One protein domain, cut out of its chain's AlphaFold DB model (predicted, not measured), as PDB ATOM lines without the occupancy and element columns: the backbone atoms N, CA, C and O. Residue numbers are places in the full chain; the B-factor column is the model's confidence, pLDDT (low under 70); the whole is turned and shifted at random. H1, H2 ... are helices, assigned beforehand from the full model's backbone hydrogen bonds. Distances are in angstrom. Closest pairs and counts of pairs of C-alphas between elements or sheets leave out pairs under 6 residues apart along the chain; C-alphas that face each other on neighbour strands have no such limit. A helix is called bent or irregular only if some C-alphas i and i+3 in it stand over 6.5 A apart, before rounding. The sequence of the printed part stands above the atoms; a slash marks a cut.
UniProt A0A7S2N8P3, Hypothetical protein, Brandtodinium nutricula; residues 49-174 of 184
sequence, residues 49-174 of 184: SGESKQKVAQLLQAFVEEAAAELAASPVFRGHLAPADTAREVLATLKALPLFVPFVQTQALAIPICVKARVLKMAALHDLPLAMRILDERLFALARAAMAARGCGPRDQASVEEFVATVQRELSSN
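AT A GLANCE: This is residues 49 to 174 of the 184 residues of the protein "Hypothetical protein" of Brandtodinium nutricula (UniProt A0A7S2N8P3). Three long helices lie lengthwise, bent H5 between H1 and H6; H2 packs along H5b and H6, and H4 crosses the opposite half. Residues 105 to 110 stick out. The printed part has 126 residues with six named helices, H1 to H6: all helix, compact, radius of gyration of the C-alphas 14.7 A, spans 48, 28 and 23 A.

IN THESE COORDINATES: Find C-alpha 50 at (235.376, 234.416, 230.506); H1 runs 34.6 A to residue 73. H2, 83 to 96, is irregular, C-alphas 84 and 87 being 7.3 A apart; H3 is 101 to 104, H4 115 to 126. H5, 128 to 148, assigned as one helix by its hydrogen bonds, is bent, C-alphas 137 and 140 being 6.7 A apart; its arms are H5a to 137 and H5b from 140. H6, 154 to 172, ends at (224.213, 249.658, 238.099).

HOW THE PARTS SIT: Look at H1 residues 57 to 64, which alone touch H5a; the closest C-alphas, Gln 61 and Ile 134, are 6.6 A apart. H5b and H6 form a hairpin, closest at C-alphas Arg 144 and Gln 157, 6.8 A. Every O i to N i+4 pair is within hydrogen-bond range in H1, H4, H5a and H5b; H2 has 8 of 10, H6 14 of 15.

THE WHOLE: The printed part has no cut and no long link; residue 174 has pLDDT under 70.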
ATOM      1  N   SER A  49     237.441 235.136 234.900       90.88
ATOM      2  CA  SER A  49     237.608 234.434 233.626       90.88
ATOM      3  C   SER A  49     236.336 234.479 232.772       90.88
ATOM      4  O   SER A  49     235.214 234.471 233.290       90.88
ATOM      5  N   GLY A  50     236.502 234.469 231.444       92.00
ATOM      6  CA  GLY A  50     235.376 234.416 230.506       92.00
ATOM      7  C   GLY A  50     234.464 233.205 230.737       92.00
ATOM      8  O   GLY A  50     233.244 233.336 230.692       92.00
ATOM      9  N   GLU A  51     235.040 232.053 231.094       93.38
ATOM     10  CA  GLU A  51     234.292 230.839 231.444       93.38
ATOM     11  C   GLU A  51     233.387 231.051 232.669       93.38
ATOM     12  O   GLU A  51     232.228 230.634 232.672       93.38
ATOM     13  N   SER A  52     233.885 231.733 233.708       90.94
ATOM     14  CA  SER A  52     233.088 232.044 234.900       90.94
ATOM     15  C   SER A  52     231.923 232.977 234.559       90.94
ATOM     16  O   SER A  52     230.778 232.698 234.923       90.94
ATOM     17  N   LYS A  53     232.183 234.030 233.769       93.62
ATOM     18  CA  LYS A  53     231.132 234.941 233.284       93.62
ATOM     19  C   LYS A  53     230.059 234.187 232.492       93.62
ATOM     20  O   LYS A  53     228.870 234.380 232.737       93.62
ATOM     21  N   GLN A  54     230.470 233.283 231.601       95.81
ATOM     22  CA  GLN A  54     229.560 232.469 230.798       95.81
ATOM     23  C   GLN A  54     228.685 231.554 231.666       95.81
ATOM     24  O   GLN A  54     227.474 231.499 231.455       95.81
ATOM     25  N   LYS A  55     229.262 230.879 232.669       96.44
ATOM     26  CA  LYS A  55     228.506 230.032 233.610       96.44
ATOM     27  C   LYS A  55     227.445 230.829 234.366       96.44
ATOM     28  O   LYS A  55     226.309 230.377 234.490       96.44
ATOM     29  N   VAL A  56     227.795 232.024 234.844       96.69
ATOM     30  CA  VAL A  56     226.849 232.904 235.547       96.69
ATOM     31  C   VAL A  56     225.734 233.380 234.608       96.69
ATOM     32  O   VAL A  56     224.568 233.350 234.999       96.69
ATOM     33  N   ALA A  57     226.057 233.756 233.368       96.75
ATOM     34  CA  ALA A  57     225.063 234.165 232.374       96.75
ATOM     35  C   ALA A  57     224.099 233.024 232.000       96.75
ATOM     36  O   ALA A  57     222.887 233.232 231.962       96.75
ATOM     37  N   GLN A  58     224.610 231.805 231.800       97.81
ATOM     38  CA  GLN A  58     223.787 230.614 231.546       97.81
ATOM     39  C   GLN A  58     222.854 230.306 232.720       97.81
ATOM     40  O   GLN A  58     221.677 230.007 232.525       97.81
ATOM     41  N   LEU A  59     223.363 230.418 233.950       97.94
ATOM     42  CA  LEU A  59     222.557 230.201 235.145       97.94
ATOM     43  C   LEU A  59     221.469 231.274 235.305       97.94
ATOM     44  O   LEU A  59     220.338 230.944 235.661       97.94
ATOM     45  N   LEU A  60     221.780 232.541 235.006       98.25
ATOM     46  CA  LEU A  60     220.773 233.602 234.959       98.25
ATOM     47  C   LEU A  60     219.690 233.270 233.931       98.25
ATOM     48  O   LEU A  60     218.509 233.368 234.252       98.25
ATOM     49  N   GLN A  61     220.081 232.844 232.730       98.19
ATOM     50  CA  GLN A  61     219.137 232.488 231.678       98.19
ATOM     51  C   GLN A  61     218.200 231.358 232.124       98.19
ATOM     52  O   GLN A  61     216.991 231.497 231.989       98.19
ATOM     53  N   ALA A  62     218.719 230.303 232.760       97.94
ATOM     54  CA  ALA A  62     217.894 229.224 233.306       97.94
ATOM     55  C   ALA A  62     216.866 229.722 234.342       97.94
ATOM     56  O   ALA A  62     215.695 229.350 234.282       97.94
ATOM     57  N   PHE A  63     217.270 230.602 235.267       98.00
ATOM     58  CA  PHE A  63     216.341 231.176 236.249       98.00
ATOM     59  C   PHE A  63     215.317 232.128 235.638       98.00
ATOM     60  O   PHE A  63     214.202 232.239 236.151       98.00
ATOM     61  N   VAL A  64     215.690 232.823 234.569       98.00
ATOM     62  CA  VAL A  64     214.795 233.711 233.831       98.00
ATOM     63  C   VAL A  64     213.769 232.912 233.033       98.00
ATOM     64  O   VAL A  64     212.599 233.274 233.062       98.00
ATOM     65  N   GLU A  65     214.155 231.804 232.402       97.75
ATOM     66  CA  GLU A  65     213.213 230.902 231.723       97.75
ATOM     67  C   GLU A  65     212.228 230.266 232.717       97.75
ATOM     68  O   GLU A  65     211.026 230.216 232.465       97.75
ATOM     69  N   GLU A  66     212.705 229.852 233.896       96.94
ATOM     70  CA  GLU A  66     211.834 229.357 234.969       96.94
ATOM     71  C   GLU A  66     210.826 230.430 235.417       96.94
ATOM     72  O   GLU A  66     209.632 230.159 235.538       96.94
ATOM     73  N   ALA A  67     211.289 231.667 235.619       96.94
ATOM     74  CA  ALA A  67     210.425 232.786 235.985       96.94
ATOM     75  C   ALA A  67     209.434 233.151 234.867       96.94
ATOM     76  O   ALA A  67     208.278 233.462 235.145       96.94
ATOM     77  N   ALA A  68     209.850 233.085 233.602       96.81
ATOM     78  CA  ALA A  68     208.980 233.319 232.456       96.81
ATOM     79  C   ALA A  68     207.867 232.262 232.380       96.81
ATOM     80  O   ALA A  68     206.707 232.605 232.149       96.81
ATOM     81  N   ALA A  69     208.195 230.993 232.645       95.69
ATOM     82  CA  ALA A  69     207.212 229.919 232.736       95.69
ATOM     83  C   ALA A  69     206.219 230.142 233.892       95.69
ATOM     84  O   ALA A  69     205.014 229.951 233.708       95.69
ATOM     85  N   GLU A  70     206.693 230.600 235.055       94.88
ATOM     86  CA  GLU A  70     205.845 230.969 236.198       94.88
ATOM     87  C   GLU A  70     204.883 232.117 235.843       94.88
ATOM     88  O   GLU A  70     203.676 232.012 236.082       94.88
ATOM     89  N   LEU A  71     205.386 233.177 235.196       93.75
ATOM     90  CA  LEU A  71     204.552 234.277 234.709       93.75
ATOM     91  C   LEU A  71     203.505 233.778 233.714       93.75
ATOM     92  O   LEU A  71     202.324 234.051 233.896       93.75
ATOM     93  N   ALA A  72     203.903 233.010 232.698       92.31
ATOM     94  CA  ALA A  72     202.995 232.492 231.675       92.31
ATOM     95  C   ALA A  72     201.918 231.547 232.247       92.31
ATOM     96  O   ALA A  72     200.805 231.460 231.717       92.31
ATOM     97  N   ALA A  73     202.217 230.843 233.341       91.50
ATOM     98  CA  ALA A  73     201.251 230.012 234.050       91.50
ATOM     99  C   ALA A  73     200.252 230.823 234.896       91.50
ATOM    100  O   ALA A  73     199.164 230.318 235.183       91.50
ATOM    101  N   SER A  74     200.581 232.065 235.265       90.75
ATOM    102  CA  SER A  74     199.726 232.919 236.091       90.75
ATOM    103  C   SER A  74     198.402 233.271 235.383       90.75
ATOM    104  O   SER A  74     198.400 233.589 234.185       90.75
ATOM    105  N   PRO A  75     197.258 233.294 236.103       87.50
ATOM    106  CA  PRO A  75     195.956 233.682 235.547       87.50
ATOM    107  C   PRO A  75     195.980 235.038 234.832       87.50
ATOM    108  O   PRO A  75     195.310 235.226 233.810       87.50
ATOM    109  N   VAL A  76     196.812 235.950 235.346       87.88
ATOM    110  CA  VAL A  76     197.036 237.295 234.815       87.88
ATOM    111  C   VAL A  76     197.597 237.249 233.401       87.88
ATOM    112  O   VAL A  76     197.188 238.038 232.563       87.88
ATOM    113  N   PHE A  77     198.506 236.330 233.087       87.19
ATOM    114  CA  PHE A  77     199.097 236.231 231.750       87.19
ATOM    115  C   PHE A  77     198.244 235.373 230.813       87.19
ATOM    116  O   PHE A  77     198.249 235.606 229.609       87.19
ATOM    117  N   ARG A  78     197.398 234.492 231.358       85.94
ATOM    118  CA  ARG A  78     196.458 233.664 230.585       85.94
ATOM    119  C   ARG A  78     195.173 234.365 230.127       85.94
ATOM    120  O   ARG A  78     194.391 233.749 229.419       85.94
ATOM    121  N   GLY A  79     194.917 235.613 230.525       76.06
ATOM    122  CA  GLY A  79     193.750 236.368 230.035       76.06
ATOM    123  C   GLY A  79     192.500 236.300 230.901       76.06
ATOM    124  O   GLY A  79     191.441 236.695 230.438       76.06
ATOM    125  N   HIS A  80     192.609 235.854 232.151       76.56
ATOM    126  CA  HIS A  80     191.445 235.640 233.020       76.56
ATOM    127  C   HIS A  80     191.024 236.888 233.823       76.56
ATOM    128  O   HIS A  80     190.230 236.770 234.752       76.56
ATOM    129  N   LEU A  81     191.559 238.074 233.509       73.81
ATOM    130  CA  LEU A  81     191.316 239.306 234.266       73.81
ATOM    131  C   LEU A  81     190.655 240.397 233.431       73.81
ATOM    132  O   LEU A  81     190.885 240.515 232.228       73.81
ATOM    133  N   ALA A  82     189.884 241.241 234.119       72.94
ATOM    134  CA  ALA A  82     189.335 242.457 233.546       72.94
ATOM    135  C   ALA A  82     190.462 243.440 233.142       72.94
ATOM    136  O   ALA A  82     191.497 243.512 233.819       72.94
ATOM    137  N   PRO A  83     190.266 244.251 232.085       70.75
ATOM    138  CA  PRO A  83     191.269 245.217 231.626       70.75
ATOM    139  C   PRO A  83     191.711 246.213 232.710       70.75
ATOM    140  O   PRO A  83     192.897 246.508 232.818       70.75
ATOM    141  N   ALA A  84     190.779 246.665 233.559       72.94
ATOM    142  CA  ALA A  84     191.039 247.664 234.601       72.94
ATOM    143  C   ALA A  84     192.040 247.201 235.678       72.94
ATOM    144  O   ALA A  84     192.781 248.017 236.218       72.94
ATOM    145  N   ASP A  85     192.098 245.897 235.963       83.00
ATOM    146  CA  ASP A  85     193.022 245.325 236.952       83.00
ATOM    147  C   ASP A  85     194.302 244.763 236.325       83.00
ATOM    148  O   ASP A  85     195.276 244.493 237.028       83.00
ATOM    149  N   THR A  86     194.329 244.608 234.999       85.38
ATOM    150  CA  THR A  86     195.413 243.916 234.295       85.38
ATOM    151  C   THR A  86     196.774 244.528 234.596       85.38
ATOM    152  O   THR A  86     197.699 243.800 234.945       85.38
ATOM    153  N   ALA A  87     196.915 245.848 234.472       88.56
ATOM    154  CA  ALA A  87     198.209 246.503 234.631       88.56
ATOM    155  C   ALA A  87     198.778 246.308 236.046       88.56
ATOM    156  O   ALA A  87     199.932 245.908 236.223       88.56
ATOM    157  N   ARG A  88     197.924 246.523 237.054       91.62
ATOM    158  CA  ARG A  88     198.258 246.354 238.472       91.62
ATOM    159  C   ARG A  88     198.679 244.917 238.771       91.62
ATOM    160  O   ARG A  88     199.704 244.713 239.415       91.62
ATOM    161  N   GLU A  89     197.923 243.940 238.283       92.56
ATOM    162  CA  GLU A  89     198.175 242.520 238.542       92.56
ATOM    163  C   GLU A  89     199.394 241.987 237.770       92.56
ATOM    164  O   GLU A  89     200.173 241.209 238.324       92.56
ATOM    165  N   VAL A  90     199.634 242.436 236.530       93.31
ATOM    166  CA  VAL A  90     200.855 242.094 235.769       93.31
ATOM    167  C   VAL A  90     202.080 242.593 236.523       93.31
ATOM    168  O   VAL A  90     203.013 241.825 236.761       93.31
ATOM    169  N   LEU A  91     202.066 243.860 236.946       94.00
ATOM    170  CA  LEU A  91     203.185 244.451 237.668       94.00
ATOM    171  C   LEU A  91     203.384 243.800 239.041       94.00
ATOM    172  O   LEU A  91     204.522 243.562 239.437       94.00
ATOM    173  N   ALA A  92     202.301 243.485 239.756       94.25
ATOM    174  CA  ALA A  92     202.367 242.780 241.032       94.25
ATOM    175  C   ALA A  92     202.964 241.374 240.870       94.25
ATOM    176  O   ALA A  92     203.864 241.007 241.623       94.25
ATOM    177  N   THR A  93     202.530 240.625 239.852       94.75
ATOM    178  CA  THR A  93     203.049 239.282 239.553       94.75
ATOM    179  C   THR A  93     204.528 239.342 239.172       94.75
ATOM    180  O   THR A  93     205.331 238.578 239.698       94.75
ATOM    181  N   LEU A  94     204.916 240.298 238.320       95.38
ATOM    182  CA  LEU A  94     206.312 240.523 237.946       95.38
ATOM    183  C   LEU A  94     207.168 240.829 239.184       95.38
ATOM    184  O   LEU A  94     208.179 240.177 239.416       95.38
ATOM    185  N   LYS A  95     206.736 241.775 240.022       94.75
ATOM    186  CA  LYS A  95     207.429 242.171 241.260       94.75
ATOM    187  C   LYS A  95     207.523 241.048 242.296       94.75
ATOM    188  O   LYS A  95     208.441 241.063 243.114       94.75
ATOM    189  N   ALA A  96     206.593 240.096 242.271       93.94
ATOM    190  CA  ALA A  96     206.577 238.954 243.177       93.94
ATOM    191  C   ALA A  96     207.595 237.863 242.804       93.94
ATOM    192  O   ALA A  96     207.884 237.006 243.642       93.94
ATOM    193  N   LEU A  97     208.170 237.895 241.594       94.94
ATOM    194  CA  LEU A  97     209.171 236.913 241.190       94.94
ATOM    195  C   LEU A  97     210.362 236.912 242.163       94.94
ATOM    196  O   LEU A  97     210.895 237.981 242.481       94.94
ATOM    197  N   PRO A  98     210.883 235.737 242.565       93.06
ATOM    198  CA  PRO A  98     212.023 235.654 243.482       93.06
ATOM    199  C   PRO A  98     213.276 236.402 242.996       93.06
ATOM    200  O   PRO A  98     214.068 236.882 243.808       93.06
ATOM    201  N   LEU A  99     213.434 236.524 241.673       94.06
ATOM    202  CA  LEU A  99     214.460 237.331 241.002       94.06
ATOM    203  C   LEU A  99     214.403 238.810 241.402       94.06
ATOM    204  O   LEU A  99     215.449 239.438 241.553       94.06
ATOM    205  N   PHE A 100     213.196 239.339 241.606       93.69
ATOM    206  CA  PHE A 100     212.945 240.761 241.801       93.69
ATOM    207  C   PHE A 100     212.682 241.181 243.250       93.69
ATOM    208  O   PHE A 100     212.654 242.374 243.546       93.69
ATOM    209  N   VAL A 101     212.581 240.223 244.173       88.88
ATOM    210  CA  VAL A 101     212.352 240.484 245.602       88.88
ATOM    211  C   VAL A 101     213.273 241.569 246.192       88.88
ATOM    212  O   VAL A 101     212.754 242.435 246.895       88.88
ATOM    213  N   PRO A 102     214.598 241.616 245.929       88.00
ATOM    214  CA  PRO A 102     215.443 242.665 246.512       88.00
ATOM    215  C   PRO A 102     215.091 244.083 246.050       88.00
ATOM    216  O   PRO A 102     215.259 245.015 246.824       88.00
ATOM    217  N   PHE A 103     214.562 244.230 244.833       89.44
ATOM    218  CA  PHE A 103     214.281 245.521 244.194       89.44
ATOM    219  C   PHE A 103     212.943 246.129 244.626       89.44
ATOM    220  O   PHE A 103     212.608 247.255 244.265       89.44
ATOM    221  N   VAL A 104     212.148 245.367 245.380       88.94
ATOM    222  CA  VAL A 104     210.833 245.783 245.890       88.94
ATOM    223  C   VAL A 104     210.800 245.878 247.415       88.94
ATOM    224  O   VAL A 104     209.808 246.323 247.991       88.94
ATOM    225  N   GLN A 105     211.870 245.455 248.092       84.00
ATOM    226  CA  GLN A 105     211.964 245.501 249.546       84.00
ATOM    227  C   GLN A 105     212.118 246.939 250.053       84.00
ATOM    228  O   GLN A 105     212.893 247.733 249.532       84.00
ATOM    229  N   THR A 106     211.422 247.257 251.145       79.25
ATOM    230  CA  THR A 106     211.506 248.570 251.811       79.25
ATOM    231  C   THR A 106     212.794 248.763 252.609       79.25
ATOM    232  O   THR A 106     213.124 249.885 252.989       79.25
ATOM    233  N   GLN A 107     213.512 247.679 252.903       76.56
ATOM    234  CA  GLN A 107     214.781 247.704 253.621       76.56
ATOM    235  C   GLN A 107     215.842 247.016 252.776       76.56
ATOM    236  O   GLN A 107     215.661 245.870 252.371       76.56
ATOM    237  N   ALA A 108     216.964 247.699 252.561       75.62
ATOM    238  CA  ALA A 108     218.122 247.096 251.926       75.62
ATOM    239  C   ALA A 108     218.669 245.977 252.824       75.62
ATOM    240  O   ALA A 108     219.067 246.222 253.967       75.62
ATOM    241  N   LEU A 109     218.682 244.750 252.310       81.44
ATOM    242  CA  LEU A 109     219.335 243.619 252.958       81.44
ATOM    243  C   LEU A 109     220.765 243.485 252.437       81.44
ATOM    244  O   LEU A 109     220.993 243.498 251.229       81.44
ATOM    245  N   ALA A 110     221.717 243.306 253.350       80.00
ATOM    246  CA  ALA A 110     223.133 243.164 253.030       80.00
ATOM    247  C   ALA A 110     223.422 241.939 252.150       80.00
ATOM    248  O   ALA A 110     224.357 241.938 251.352       80.00
ATOM    249  N   ILE A 111     222.622 240.880 252.303       77.56
ATOM    250  CA  ILE A 111     222.733 239.641 251.538       77.56
ATOM    251  C   ILE A 111     221.332 239.264 251.048       77.56
ATOM    252  O   ILE A 111     220.454 238.994 251.876       77.56
ATOM    253  N   PRO A 112     221.088 239.207 249.725       77.88
ATOM    254  CA  PRO A 112     219.823 238.707 249.211       77.88
ATOM    255  C   PRO A 112     219.646 237.232 249.591       77.88
ATOM    256  O   PRO A 112     220.499 236.393 249.297       77.88
ATOM    257  N   ILE A 113     218.521 236.906 250.224       75.88
ATOM    258  CA  ILE A 113     218.232 235.540 250.688       75.88
ATOM    259  C   ILE A 113     217.996 234.603 249.486       75.88
ATOM    260  O   ILE A 113     218.422 233.447 249.486       75.88
ATOM    261  N   CYS A 114     217.385 235.114 248.412       87.88
ATOM    262  CA  CYS A 114     217.103 234.345 247.201       87.88
ATOM    263  C   CYS A 114     218.370 234.109 246.360       87.88
ATOM    264  O   CYS A 114     219.094 235.045 246.018       87.88
ATOM    265  N   VAL A 115     218.619 232.849 245.984       91.69
ATOM    266  CA  VAL A 115     219.726 232.469 245.086       91.69
ATOM    267  C   VAL A 115     219.570 233.118 243.710       91.69
ATOM    268  O   VAL A 115     220.540 233.668 243.198       91.69
ATOM    269  N   LYS A 116     218.356 233.133 243.141       94.62
ATOM    270  CA  LYS A 116     218.103 233.692 241.801       94.62
ATOM    271  C   LYS A 116     218.469 235.177 241.730       94.62
ATOM    272  O   LYS A 116     219.173 235.609 240.826       94.62
ATOM    273  N   ALA A 117     218.075 235.937 242.751       92.50
ATOM    274  CA  ALA A 117     218.446 237.339 242.889       92.50
ATOM    275  C   ALA A 117     219.961 237.557 243.046       92.50
ATOM    276  O   ALA A 117     220.510 238.503 242.483       92.50
ATOM    277  N   ARG A 118     220.657 236.692 243.801       92.12
ATOM    278  CA  ARG A 118     222.125 236.751 243.915       92.12
ATOM    279  C   ARG A 118     222.796 236.510 242.569       92.12
ATOM    280  O   ARG A 118     223.711 237.247 242.225       92.12
ATOM    281  N   VAL A 119     222.320 235.530 241.802       95.50
ATOM    282  CA  VAL A 119     222.832 235.255 240.455       95.50
ATOM    283  C   VAL A 119     222.581 236.425 239.513       95.50
ATOM    284  O   VAL A 119     223.501 236.802 238.798       95.50
ATOM    285  N   LEU A 120     221.413 237.070 239.567       95.62
ATOM    286  CA  LEU A 120     221.166 238.291 238.796       95.62
ATOM    287  C   LEU A 120     222.154 239.411 239.152       95.62
ATOM    288  O   LEU A 120     222.756 239.999 238.256       95.62
ATOM    289  N   LYS A 121     222.370 239.682 240.445       92.31
ATOM    290  CA  LYS A 121     223.348 240.699 240.866       92.31
ATOM    291  C   LYS A 121     224.767 240.341 240.410       92.31
ATOM    292  O   LYS A 121     225.478 241.216 239.935       92.31
ATOM    293  N   MET A 122     225.160 239.069 240.485       92.38
ATOM    294  CA  MET A 122     226.461 238.601 239.990       92.38
ATOM    295  C   MET A 122     226.600 238.721 238.470       92.38
ATOM    296  O   MET A 122     227.634 239.173 237.990       92.38
ATOM    297  N   ALA A 123     225.567 238.354 237.711       94.75
ATOM    298  CA  ALA A 123     225.556 238.494 236.261       94.75
ATOM    299  C   ALA A 123     225.711 239.965 235.859       94.75
ATOM    300  O   ALA A 123     226.550 240.280 235.025       94.75
ATOM    301  N   ALA A 124     224.979 240.863 236.525       93.94
ATOM    302  CA  ALA A 124     225.088 242.297 236.295       93.94
ATOM    303  C   ALA A 124     226.473 242.861 236.658       93.94
ATOM    304  O   ALA A 124     226.966 243.743 235.967       93.94
ATOM    305  N   LEU A 125     227.122 242.335 237.704       90.19
ATOM    306  CA  LEU A 125     228.504 242.692 238.048       90.19
ATOM    307  C   LEU A 125     229.523 242.240 236.992       90.19
ATOM    308  O   LEU A 125     230.588 242.840 236.878       90.19
ATOM    309  N   HIS A 126     229.241 241.164 236.256       91.25
ATOM    310  CA  HIS A 126     230.124 240.665 235.203       91.25
ATOM    311  C   HIS A 126     229.896 241.343 233.852       91.25
ATOM    312  O   HIS A 126     230.872 241.572 233.135       91.25
ATOM    313  N   ASP A 127     228.630 241.592 233.513       92.19
ATOM    314  CA  ASP A 127     228.169 242.205 232.269       92.19
ATOM    315  C   ASP A 127     226.723 242.712 232.458       92.19
ATOM    316  O   ASP A 127     225.742 241.971 232.310       92.19
ATOM    317  N   LEU A 128     226.587 243.984 232.845       94.06
ATOM    318  CA  LEU A 128     225.287 244.624 233.054       94.06
ATOM    319  C   LEU A 128     224.437 244.670 231.771       94.06
ATOM    320  O   LEU A 128     223.261 244.294 231.857       94.06
ATOM    321  N   PRO A 129     224.969 245.079 230.598       95.25
ATOM    322  CA  PRO A 129     224.212 245.055 229.348       95.25
ATOM    323  C   PRO A 129     223.619 243.680 229.023       95.25
ATOM    324  O   PRO A 129     222.431 243.581 228.706       95.25
ATOM    325  N   LEU A 130     224.407 242.608 229.150       95.50
ATOM    326  CA  LEU A 130     223.936 241.250 228.889       95.50
ATOM    327  C   LEU A 130     222.857 240.817 229.887       95.50
ATOM    328  O   LEU A 130     221.834 240.269 229.473       95.50
ATOM    329  N   ALA A 131     223.056 241.073 231.182       96.88
ATOM    330  CA  ALA A 131     222.079 240.722 232.211       96.88
ATOM    331  C   ALA A 131     220.732 241.425 231.977       96.88
ATOM    332  O   ALA A 131     219.682 240.784 232.040       96.88
ATOM    333  N   MET A 132     220.759 242.722 231.647       97.31
ATOM    334  CA  MET A 132     219.548 243.486 231.341       97.31
ATOM    335  C   MET A 132     218.861 242.986 230.073       97.31
ATOM    336  O   MET A 132     217.639 242.856 230.074       97.31
ATOM    337  N   ARG A 133     219.620 242.637 229.028       97.88
ATOM    338  CA  ARG A 133     219.060 242.051 227.803       97.88
ATOM    339  C   ARG A 133     218.322 240.740 228.081       97.88
ATOM    340  O   ARG A 133     217.199 240.574 227.621       97.88
ATOM    341  N   ILE A 134     218.912 239.841 228.877       97.81
ATOM    342  CA  ILE A 134     218.277 238.563 229.245       97.81
ATOM    343  C   ILE A 134     216.944 238.800 229.974       97.81
ATOM    344  O   ILE A 134     215.949 238.140 229.671       97.81
ATOM    345  N   LEU A 135     216.903 239.739 230.929       97.94
ATOM    346  CA  LEU A 135     215.664 240.087 231.636       97.94
ATOM    347  C   LEU A 135     214.621 240.707 230.701       97.94
ATOM    348  O   LEU A 135     213.434 240.388 230.808       97.94
ATOM    349  N   ASP A 136     215.053 241.590 229.802       97.38
ATOM    350  CA  ASP A 136     214.163 242.310 228.900       97.38
ATOM    351  C   ASP A 136     213.485 241.369 227.906       97.38
ATOM    352  O   ASP A 136     212.257 241.329 227.844       97.38
ATOM    353  N   GLU A 137     214.264 240.523 227.230       96.38
ATOM    354  CA  GLU A 137     213.780 239.595 226.201       96.38
ATOM    355  C   GLU A 137     212.771 238.566 226.729       96.38
ATOM    356  O   GLU A 137     211.959 238.042 225.962       96.38
ATOM    357  N   ARG A 138     212.820 238.245 228.028       94.38
ATOM    358  CA  ARG A 138     212.047 237.137 228.605       94.38
ATOM    359  C   ARG A 138     211.027 237.532 229.650       94.38
ATOM    360  O   ARG A 138     209.991 236.885 229.717       94.38
ATOM    361  N   LEU A 139     211.269 238.559 230.461       96.75
ATOM    362  CA  LEU A 139     210.351 238.940 231.540       96.75
ATOM    363  C   LEU A 139     209.656 240.261 231.234       96.75
ATOM    364  O   LEU A 139     208.426 240.330 231.270       96.75
ATOM    365  N   PHE A 140     210.416 241.305 230.897       96.62
ATOM    366  CA  PHE A 140     209.824 242.620 230.644       96.62
ATOM    367  C   PHE A 140     209.043 242.644 229.329       96.62
ATOM    368  O   PHE A 140     207.928 243.162 229.303       96.62
ATOM    369  N   ALA A 141     209.539 241.988 228.276       95.12
ATOM    370  CA  ALA A 141     208.801 241.798 227.030       95.12
ATOM    371  C   ALA A 141     207.472 241.057 227.250       95.12
ATOM    372  O   ALA A 141     206.446 241.487 226.722       95.12
ATOM    373  N   LEU A 142     207.450 240.002 228.079       94.38
ATOM    374  CA  LEU A 142     206.208 239.299 228.427       94.38
ATOM    375  C   LEU A 142     205.221 240.213 229.161       94.38
ATOM    376  O   LEU A 142     204.035 240.223 228.831       94.38
ATOM    377  N   ALA A 143     205.692 241.000 230.131       94.06
ATOM    378  CA  ALA A 143     204.848 241.945 230.861       94.06
ATOM    379  C   ALA A 143     204.262 243.024 229.931       94.06
ATOM    380  O   ALA A 143     203.054 243.267 229.959       94.06
ATOM    381  N   ARG A 144     205.091 243.613 229.058       94.06
ATOM    382  CA  ARG A 144     204.654 244.595 228.052       94.06
ATOM    383  C   ARG A 144     203.626 243.996 227.096       94.06
ATOM    384  O   ARG A 144     202.585 244.608 226.869       94.06
ATOM    385  N   ALA A 145     203.876 242.792 226.579       92.19
ATOM    386  CA  ALA A 145     202.961 242.124 225.657       92.19
ATOM    387  C   ALA A 145     201.613 241.815 226.326       92.19
ATOM    388  O   ALA A 145     200.563 242.046 225.728       92.19
ATOM    389  N   ALA A 146     201.626 241.363 227.584       91.19
ATOM    390  CA  ALA A 146     200.411 241.100 228.351       91.19
ATOM    391  C   ALA A 146     199.573 242.369 228.588       91.19
ATOM    392  O   ALA A 146     198.346 242.307 228.524       91.19
ATOM    393  N   MET A 147     200.213 243.516 228.836       90.69
ATOM    394  CA  MET A 147     199.521 244.804 228.966       90.69
ATOM    395  C   MET A 147     198.970 245.299 227.621       90.69
ATOM    396  O   MET A 147     197.806 245.694 227.535       90.69
ATOM    397  N   ALA A 148     199.775 245.232 226.559       90.19
ATOM    398  CA  ALA A 148     199.374 245.665 225.221       90.19
ATOM    399  C   ALA A 148     198.189 244.846 224.684       90.19
ATOM    400  O   ALA A 148     197.213 245.418 224.199       90.19
ATOM    401  N   ALA A 149     198.219 243.520 224.850       88.88
ATOM    402  CA  ALA A 149     197.151 242.619 224.413       88.88
ATOM    403  C   ALA A 149     195.794 242.891 225.088       88.88
ATOM    404  O   ALA A 149     194.762 242.459 224.581       88.88
ATOM    405  N   ARG A 150     195.777 243.605 226.222       87.06
ATOM    406  CA  ARG A 150     194.552 243.959 226.962       87.06
ATOM    407  C   ARG A 150     194.168 245.429 226.851       87.06
ATOM    408  O   ARG A 150     193.271 245.876 227.559       87.06
ATOM    409  N   GLY A 151     194.830 246.170 225.963       86.56
ATOM    410  CA  GLY A 151     194.532 247.579 225.727       86.56
ATOM    411  C   GLY A 151     194.882 248.484 226.908       86.56
ATOM    412  O   GLY A 151     194.266 249.539 227.055       86.56
ATOM    413  N   CYS A 152     195.838 248.091 227.759       87.44
ATOM    414  CA  CYS A 152     196.338 248.965 228.819       87.44
ATOM    415  C   CYS A 152     196.949 250.240 228.215       87.44
ATOM    416  O   CYS A 152     197.660 250.191 227.204       87.44
ATOM    417  N   GLY A 153     196.665 251.383 228.840       87.56
ATOM    418  CA  GLY A 153     197.033 252.690 228.301       87.56
ATOM    419  C   GLY A 153     198.522 253.024 228.474       87.56
ATOM    420  O   GLY A 153     199.253 252.314 229.167       87.56
ATOM    421  N   PRO A 154     198.991 254.161 227.927       88.56
ATOM    422  CA  PRO A 154     200.389 254.590 228.051       88.56
ATOM    423  C   PRO A 154     200.867 254.729 229.503       88.56
ATOM    424  O   PRO A 154     202.018 254.437 229.815       88.56
ATOM    425  N   ARG A 155     199.972 255.140 230.412       88.44
ATOM    426  CA  ARG A 155     200.267 255.260 231.847       88.44
ATOM    427  C   ARG A 155     200.583 253.908 232.492       88.44
ATOM    428  O   ARG A 155     201.467 253.829 233.337       88.44
ATOM    429  N   ASP A 156     199.875 252.862 232.085       88.50
ATOM    430  CA  ASP A 156     200.089 251.508 232.590       88.50
ATOM    431  C   ASP A 156     201.416 250.948 232.080       88.50
ATOM    432  O   ASP A 156     202.201 250.406 232.856       88.50
ATOM    433  N   GLN A 157     201.720 251.164 230.800       88.06
ATOM    434  CA  GLN A 157     203.004 250.775 230.213       88.06
ATOM    435  C   GLN A 157     204.176 251.498 230.894       88.06
ATOM    436  O   GLN A 157     205.174 250.865 231.236       88.06
ATOM    437  N   ALA A 158     204.021 252.791 231.200       91.50
ATOM    438  CA  ALA A 158     205.027 253.563 231.930       91.50
ATOM    439  C   ALA A 158     205.346 252.978 233.319       91.50
ATOM    440  O   ALA A 158     206.480 253.094 233.776       91.50
ATOM    441  N   SER A 159     204.393 252.303 233.974       92.12
ATOM    442  CA  SER A 159     204.633 251.660 235.275       92.12
ATOM    443  C   SER A 159     205.572 250.447 235.191       92.12
ATOM    444  O   SER A 159     206.308 250.165 236.142       92.12
ATOM    445  N   VAL A 160     205.592 249.747 234.049       92.94
ATOM    446  CA  VAL A 160     206.575 248.686 233.778       92.94
ATOM    447  C   VAL A 160     207.939 249.311 233.554       92.94
ATOM    448  O   VAL A 160     208.897 248.887 234.194       92.94
ATOM    449  N   GLU A 161     208.026 250.353 232.727       95.25
ATOM    450  CA  GLU A 161     209.302 251.027 232.459       95.25
ATOM    451  C   GLU A 161     209.909 251.657 233.716       95.25
ATOM    452  O   GLU A 161     211.115 251.576 233.932       95.25
ATOM    453  N   GLU A 162     209.088 252.219 234.604       95.69
ATOM    454  CA  GLU A 162     209.546 252.721 235.901       95.69
ATOM    455  C   GLU A 162     210.163 251.601 236.753       95.69
ATOM    456  O   GLU A 162     211.199 251.783 237.407       95.69
ATOM    457  N   PHE A 163     209.555 250.414 236.728       95.69
ATOM    458  CA  PHE A 163     210.096 249.263 237.433       95.69
ATOM    459  C   PHE A 163     211.390 248.745 236.789       95.69
ATOM    460  O   PHE A 163     212.357 248.497 237.510       95.69
ATOM    461  N   VAL A 164     211.457 248.662 235.458       96.25
ATOM    462  CA  VAL A 164     212.683 248.314 234.719       96.25
ATOM    463  C   VAL A 164     213.812 249.284 235.067       96.25
ATOM    464  O   VAL A 164     214.904 248.854 235.438       96.25
ATOM    465  N   ALA A 165     213.531 250.588 235.050       95.19
ATOM    466  CA  ALA A 165     214.489 251.623 235.422       95.19
ATOM    467  C   ALA A 165     214.949 251.490 236.883       95.19
ATOM    468  O   ALA A 165     216.111 251.747 237.195       95.19
ATOM    469  N   THR A 166     214.063 251.062 237.787       94.19
ATOM    470  CA  THR A 166     214.411 250.794 239.191       94.19
ATOM    471  C   THR A 166     215.382 249.621 239.309       94.19
ATOM    472  O   THR A 166     216.418 249.759 239.960       94.19
ATOM    473  N   VAL A 167     215.092 248.502 238.636       94.50
ATOM    474  CA  VAL A 167     215.976 247.326 238.601       94.50
ATOM    475  C   VAL A 167     217.338 247.698 238.021       94.50
ATOM    476  O   VAL A 167     218.365 247.419 238.636       94.50
ATOM    477  N   GLN A 168     217.354 248.389 236.879       94.62
ATOM    478  CA  GLN A 168     218.586 248.814 236.222       94.62
ATOM    479  C   GLN A 168     219.426 249.726 237.120       94.62
ATOM    480  O   GLN A 168     220.626 249.502 237.249       94.62
ATOM    481  N   ARG A 169     218.809 250.720 237.774       92.06
ATOM    482  CA  ARG A 169     219.497 251.650 238.683       92.06
ATOM    483  C   ARG A 169     220.114 250.931 239.880       92.06
ATOM    484  O   ARG A 169     221.224 251.255 240.293       92.06
ATOM    485  N   GLU A 170     219.407 249.966 240.463       90.06
ATOM    486  CA  GLU A 170     219.953 249.204 241.586       90.06
ATOM    487  C   GLU A 170     221.095 248.285 241.134       90.06
ATOM    488  O   GLU A 170     222.121 248.203 241.816       90.06
ATOM    489  N   LEU A 171     220.961 247.623 239.984       91.38
ATOM    490  CA  LEU A 171     222.027 246.787 239.435       91.38
ATOM    491  C   LEU A 171     223.270 247.620 239.107       91.38
ATOM    492  O   LEU A 171     224.366 247.250 239.529       91.38
ATOM    493  N   SER A 172     223.102 248.774 238.459       89.00
ATOM    494  CA  SER A 172     224.213 249.658 238.099       89.00
ATOM    495  C   SER A 172     224.883 250.309 239.306       89.00
ATOM    496  O   SER A 172     226.087 250.514 239.277       89.00
ATOM    497  N   SER A 173     224.166 250.547 240.413       81.69
ATOM    498  CA  SER A 173     224.758 251.118 241.640       81.69
ATOM    499  C   SER A 173     225.916 250.295 242.232       81.69
ATOM    500  O   SER A 173     226.689 250.797 243.054       81.69
ATOM    501  N   ASN A 174     226.029 249.026 241.827       68.31
ATOM    502  CA  ASN A 174     227.084 248.109 242.250       68.31
ATOM    503  C   ASN A 174     228.147 247.876 241.168       68.31
ATOM    504  O   ASN A 174     229.195 247.307 241.469       68.31
TER     505      ASN A 174